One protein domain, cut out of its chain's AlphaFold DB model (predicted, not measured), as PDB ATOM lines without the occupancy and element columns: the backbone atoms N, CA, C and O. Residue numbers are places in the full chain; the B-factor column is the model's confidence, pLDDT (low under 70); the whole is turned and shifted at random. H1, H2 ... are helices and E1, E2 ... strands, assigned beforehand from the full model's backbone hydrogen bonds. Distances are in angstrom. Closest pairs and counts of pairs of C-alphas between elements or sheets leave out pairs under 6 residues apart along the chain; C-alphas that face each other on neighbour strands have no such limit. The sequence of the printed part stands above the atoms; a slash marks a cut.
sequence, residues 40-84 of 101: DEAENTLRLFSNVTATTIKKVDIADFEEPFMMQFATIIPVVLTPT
ATOM      1  N   ASP A  40     130.203 113.513 222.574       96.69
ATOM      2  CA  ASP A  40     131.651 113.298 222.491       96.69
ATOM      3  C   ASP A  40     132.075 111.998 223.201       96.69
ATOM      4  O   ASP A  40     132.918 111.256 222.688       96.69
ATOM      5  N   GLU A  41     131.462 111.670 224.346       97.94
ATOM      6  CA  GLU A  41     131.685 110.386 225.030       97.94
ATOM      7  C   GLU A  41     131.229 109.198 224.172       97.94
ATOM      8  O   GLU A  41     131.989 108.250 223.952       97.94
ATOM      9  N   ALA A  42     130.018 109.273 223.615       98.25
ATOM     10  CA  ALA A  42     129.483 108.269 222.700       98.25
ATOM     11  C   ALA A  42     130.359 108.095 221.446       98.25
ATOM     12  O   ALA A  42     130.610 106.967 221.013       98.25
ATOM     13  N   GLU A  43     130.871 109.194 220.883       97.38
ATOM     14  CA  GLU A  43     131.787 109.169 219.741       97.38
ATOM     15  C   GLU A  43     133.092 108.436 220.078       97.38
ATOM     16  O   GLU A  43     133.581 107.646 219.268       97.38
ATOM     17  N   ASN A  44     133.639 108.626 221.281       97.25
ATOM     18  CA  ASN A  44     134.833 107.905 221.724       97.25
ATOM     19  C   ASN A  44     134.577 106.401 221.885       97.25
ATOM     20  O   ASN A  44     135.393 105.595 221.432       97.25
ATOM     21  N   THR A  45     133.427 106.004 222.436       98.19
ATOM     22  CA  THR A  45     133.023 104.589 222.493       98.19
ATOM     23  C   THR A  45     132.907 103.985 221.089       98.19
ATOM     24  O   THR A  45     133.417 102.892 220.836       98.19
ATOM     25  N   LEU A  46     132.314 104.714 220.139       97.94
ATOM     26  CA  LEU A  46     132.179 104.268 218.748       97.94
ATOM     27  C   LEU A  46     133.510 104.225 217.987       97.94
ATOM     28  O   LEU A  46     133.689 103.364 217.124       97.94
ATOM     29  N   ARG A  47     134.473 105.096 218.315       97.25
ATOM     30  CA  ARG A  47     135.851 104.990 217.806       97.25
ATOM     31  C   ARG A  47     136.507 103.683 218.243       97.25
ATOM     32  O   ARG A  47     137.114 103.004 217.425       97.25
ATOM     33  N   LEU A  48     136.368 103.303 219.514       97.19
ATOM     34  CA  LEU A  48     136.905 102.029 220.004       97.19
ATOM     35  C   LEU A  48     136.236 100.835 219.311       97.19
ATOM     36  O   LEU A  48     136.921  99.916 218.875       97.19
ATOM     37  N   PHE A  49     134.914 100.880 219.162       97.56
ATOM     38  CA  PHE A  49     134.141  99.849 218.471       97.56
ATOM     39  C   PHE A  49     134.513  99.710 216.982       97.56
ATOM     40  O   PHE A  49     134.718  98.598 216.495       97.56
ATOM     41  N   SER A  50     134.660 100.816 216.249       96.00
ATOM     42  CA  SER A  50     135.051 100.786 214.827       96.00
ATOM     43  C   SER A  50     136.506 100.366 214.595       96.00
ATOM     44  O   SER A  50     136.822  99.868 213.524       96.00
ATOM     45  N   ASN A  51     137.386 100.467 215.597       95.25
ATOM     46  CA  ASN A  51     138.746  99.918 215.504       95.25
ATOM     47  C   ASN A  51     138.792  98.381 215.558       95.25
ATOM     48  O   ASN A  51     139.798  97.790 215.170       95.25
ATOM     49  N   VAL A  52     137.739  97.735 216.065       94.50
ATOM     50  CA  VAL A  52     137.663  96.269 216.212       94.50
ATOM     51  C   VAL A  52     136.576  95.632 215.344       94.50
ATOM     52  O   VAL A  52     136.374  94.422 215.398       94.50
ATOM     53  N   THR A  53     135.892  96.430 214.524       93.38
ATOM     54  CA  THR A  53     134.848  95.986 213.594       93.38
ATOM     55  C   THR A  53     135.058  96.601 212.213       93.38
ATOM     56  O   THR A  53     135.788  97.573 212.061       93.38
ATOM     57  N   ALA A  54     134.394  96.071 211.184       91.25
ATOM     58  CA  ALA A  54     134.372  96.692 209.856       91.25
ATOM     59  C   ALA A  54     133.252  97.752 209.721       91.25
ATOM     60  O   ALA A  54     132.767  98.004 208.617       91.25
ATOM     61  N   THR A  55     132.816  98.352 210.837       94.75
ATOM     62  CA  THR A  55     131.689  99.296 210.861       94.75
ATOM     63  C   THR A  55     132.146 100.713 210.554       94.75
ATOM     64  O   THR A  55     133.004 101.274 211.237       94.75
ATOM     65  N   THR A  56     131.503 101.344 209.576       95.38
ATOM     66  CA  THR A  56     131.673 102.771 209.307       95.38
ATOM     67  C   THR A  56     130.770 103.580 210.230       95.38
ATOM     68  O   THR A  56     129.554 103.409 210.222       95.38
ATOM     69  N   ILE A  57     131.342 104.510 210.994       96.56
ATOM     70  CA  ILE A  57     130.574 105.432 211.837       96.56
ATOM     71  C   ILE A  57     130.461 106.787 211.141       96.56
ATOM     72  O   ILE A  57     131.463 107.372 210.726       96.56
ATOM     73  N   LYS A  58     129.240 107.309 211.026       96.31
ATOM     74  CA  LYS A  58     128.968 108.662 210.529       96.31
ATOM     75  C   LYS A  58     128.282 109.476 211.618       96.31
ATOM     76  O   LYS A  58     127.178 109.145 212.039       96.31
ATOM     77  N   LYS A  59     128.933 110.551 212.061       96.12
ATOM     78  CA  LYS A  59     128.318 111.544 212.945       96.12
ATOM     79  C   LYS A  59     127.348 112.395 212.133       96.12
ATOM     80  O   LYS A  59     127.691 112.847 211.042       96.12
ATOM     81  N   VAL A  60     126.153 112.585 212.668       97.00
ATOM     82  CA  VAL A  60     125.074 113.350 212.053       97.00
ATOM     83  C   VAL A  60     124.626 114.392 213.064       97.00
ATOM     84  O   VAL A  60     124.142 114.041 214.142       97.00
ATOM     85  N   ASP A  61     124.816 115.662 212.713       96.88
ATOM     86  CA  ASP A  61     124.258 116.763 213.487       96.88
ATOM     87  C   ASP A  61     122.775 116.909 213.148       96.88
ATOM     88  O   ASP A  61     122.414 117.105 211.987       96.88
ATOM     89  N   ILE A  62     121.918 116.765 214.155       97.25
ATOM     90  CA  ILE A  62     120.469 116.889 213.987       97.25
ATOM     91  C   ILE A  62     119.983 118.337 214.108       97.25
ATOM     92  O   ILE A  62     118.805 118.584 213.878       97.25
ATOM     93  N   ALA A  63     120.840 119.294 214.483       95.62
ATOM     94  CA  ALA A  63     120.438 120.685 214.706       95.62
ATOM     95  C   ALA A  63     119.851 121.359 213.453       95.62
ATOM     96  O   ALA A  63     119.013 122.248 213.577       95.62
ATOM     97  N   ASP A  64     120.249 120.903 212.262       93.19
ATOM     98  CA  ASP A  64     119.767 121.412 210.973       93.19
ATOM     99  C   ASP A  64     118.571 120.618 210.407       93.19
ATOM    100  O   ASP A  64     118.131 120.866 209.282       93.19
ATOM    101  N   PHE A  65     118.054 119.630 211.146       96.56
ATOM    102  CA  PHE A  65     116.913 118.825 210.707       96.56
ATOM    103  C   PHE A  65     115.591 119.585 210.854       96.56
ATOM    104  O   PHE A  65     115.434 120.449 211.715       96.56
ATOM    105  N   GLU A  66     114.601 119.217 210.041       96.94
ATOM    106  CA  GLU A  66     113.242 119.748 210.152       96.94
ATOM    107  C   GLU A  66     112.660 119.446 211.544       96.94
ATOM    108  O   GLU A  66     112.753 118.316 212.038       96.94
ATOM    109  N   GLU A  67     112.028 120.444 212.172       93.81
ATOM    110  CA  GLU A  67     111.632 120.405 213.591       93.81
ATOM    111  C   GLU A  67     110.877 119.132 214.019       93.81
ATOM    112  O   GLU A  67     111.247 118.548 215.043       93.81
ATOM    113  N   PRO A  68     109.869 118.623 213.274       93.38
ATOM    114  CA  PRO A  68     109.138 117.426 213.695       93.38
ATOM    115  C   PRO A  68     110.009 116.166 213.736       93.38
ATOM    116  O   PRO A  68     109.694 115.217 214.455       93.38
ATOM    117  N   PHE A  69     111.084 116.127 212.947       95.06
ATOM    118  CA  PHE A  69     112.027 115.017 212.927       95.06
ATOM    119  C   PHE A  69     113.135 115.210 213.964       95.06
ATOM    120  O   PHE A  69     113.400 114.294 214.739       95.06
ATOM    121  N   MET A  70     113.701 116.419 214.059       96.00
ATOM    122  CA  MET A  70     114.688 116.777 215.084       96.00
ATOM    123  C   MET A  70     114.173 116.477 216.501       96.00
ATOM    124  O   MET A  70     114.871 115.847 217.301       96.00
ATOM    125  N   MET A  71     112.934 116.878 216.814       95.50
ATOM    126  CA  MET A  71     112.351 116.723 218.153       95.50
ATOM    127  C   MET A  71     112.229 115.263 218.612       95.50
ATOM    128  O   MET A  71     112.164 115.016 219.814       95.50
ATOM    129  N   GLN A  72     112.241 114.291 217.694       94.69
ATOM    130  CA  GLN A  72     112.218 112.866 218.052       94.69
ATOM    131  C   GLN A  72     113.510 112.422 218.746       94.69
ATOM    132  O   GLN A  72     113.491 111.462 219.513       94.69
ATOM    133  N   PHE A  73     114.616 113.129 218.497       95.75
ATOM    134  CA  PHE A  73     115.935 112.803 219.035       95.75
ATOM    135  C   PHE A  73     116.442 113.832 220.045       95.75
ATOM    136  O   PHE A  73     117.235 113.476 220.910       95.75
ATOM    137  N   ALA A  74     115.982 115.087 219.983       94.75
ATOM    138  CA  ALA A  74     116.540 116.218 220.733       94.75
ATOM    139  C   ALA A  74     116.710 115.992 222.252       94.75
ATOM    140  O   ALA A  74     117.621 116.554 222.853       94.75
ATOM    141  N   THR A  75     115.866 115.167 222.878       94.75
ATOM    142  CA  THR A  75     115.917 114.860 224.321       94.75
ATOM    143  C   THR A  75     116.609 113.542 224.666       94.75
ATOM    144  O   THR A  75     116.779 113.240 225.845       94.75
ATOM    145  N   ILE A  76     116.985 112.750 223.660       96.19
ATOM    146  CA  ILE A  76     117.574 111.414 223.821       96.19
ATOM    147  C   ILE A  76     118.947 111.274 223.157       96.19
ATOM    148  O   ILE A  76     119.563 110.218 223.278       96.19
ATOM    149  N   ILE A  77     119.432 112.306 222.454       96.75
ATOM    150  CA  ILE A  77     120.801 112.317 221.934       96.75
ATOM    151  C   ILE A  77     121.824 112.164 223.079       96.75
ATOM    152  O   ILE A  77     121.639 112.745 224.149       96.75
ATOM    153  N   PRO A  78     122.930 111.433 222.857       98.12
ATOM    154  CA  PRO A  78     123.299 110.767 221.609       98.12
ATOM    155  C   PRO A  78     122.548 109.451 221.359       98.12
ATOM    156  O   PRO A  78     122.289 108.668 222.272       98.12
ATOM    157  N   VAL A  79     122.255 109.178 220.086       97.94
ATOM    158  CA  VAL A  79     121.585 107.947 219.637       97.94
ATOM    159  C   VAL A  79     122.382 107.309 218.510       97.94
ATOM    160  O   VAL A  79     122.811 107.996 217.585       97.94
ATOM    161  N   VAL A  80     122.544 105.989 218.553       98.19
ATOM    162  CA  VAL A  80     123.124 105.215 217.453       98.19
ATOM    163  C   VAL A  80     122.012 104.561 216.647       98.19
ATOM    164  O   VAL A  80     121.193 103.835 217.203       98.19
ATOM    165  N   LEU A  81     122.004 104.779 215.332       97.50
ATOM    166  CA  LEU A  81     121.202 103.989 214.402       97.50
ATOM    167  C   LEU A  81     122.081 103.032 213.606       97.50
ATOM    168  O   LEU A  81     122.864 103.446 212.746       97.50
ATOM    169  N   THR A  82     121.882 101.742 213.848       96.19
ATOM    170  CA  THR A  82     122.379 100.660 212.994       96.19
ATOM    171  C   THR A  82     121.475 100.537 211.754       96.19
ATOM    172  O   THR A  82     120.484 101.270 211.646       96.19
ATOM    173  N   PRO A  83     121.774  99.655 210.781       94.50
ATOM    174  CA  PRO A  83     120.863  99.364 209.673       94.50
ATOM    175  C   PRO A  83     119.469  98.921 210.118       94.50
ATOM    176  O   PRO A  83     118.487  99.217 209.443       94.50
ATOM    177  N   THR A  84     119.381  98.252 211.268       93.69
ATOM    178  CA  THR A  84     118.176  97.536 211.699       93.69
ATOM    179  C   THR A  84     117.631  97.991 213.047       93.69
ATOM    180  O   THR A  84     116.496  97.647 213.371       93.69
TER     181      THR A  84
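AT A GLANCE: This is residues 40 to 84 of the 101 residues of the protein "Glutaredoxin-like domain (DUF836)" of Psychrobacter phenylpyruvicus (UniProt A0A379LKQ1). This is a loose, elongated loop of chain: H1 leads to a turn at residues 51 to 55, E1 folds back from there and runs along the length, and H2 lies at the far end, where residues 64 to 69 stick out. From there the chain returns through E2, which passes near E1 without pairing with it. The printed part has 45 residues, with two named helices and two named strands in the order H1, E1, H2, E2, in the class mixed, helices and strands. The radius of gyration of the C-alphas is 12.1 A, and the spans are 35 by 22 by 15 A.

HOW THE PARTS SIT: Start at H1, residues 40 to 50, where every O i to N i+4 pair is within hydrogen-bond range. Five residues on, a tight link brings you to E1, residues 56 to 61; the closest C-alphas of the two, those of Ser 50 and Thr 56, are 6.8 A apart. Another tight link leads to H2, residues 67 to 70, which is too short for an O i to N i+4 pair and is apart from H1 and E1. Look next at E2, residues 79 to 81: it is near E1, with 7 pairs of C-alphas within 10 A, apart from H2, and only just apart from H1, at 8.5 A. E1 and E2 pair with no named strand.

IN THESE COORDINATES: Find C-alpha 40 at (131.651, 113.298, 222.491); from there H1 runs 15.1 A to C-alpha 50. E1 begins at C-alpha 56, (131.673, 102.771, 209.307), and covers 16.4 A. H2 measures 5.0 A and E2 6.6 A, ending at C-alpha 81, (121.202, 103.989, 214.402).

THE WHOLE: The two C-alphas farthest apart, those of Val 52 and Pro 68, are 35.6 A apart. The printed part has no cut, and no link is long. The mean pLDDT of the printed part is 96.0, and no printed residue is under 70.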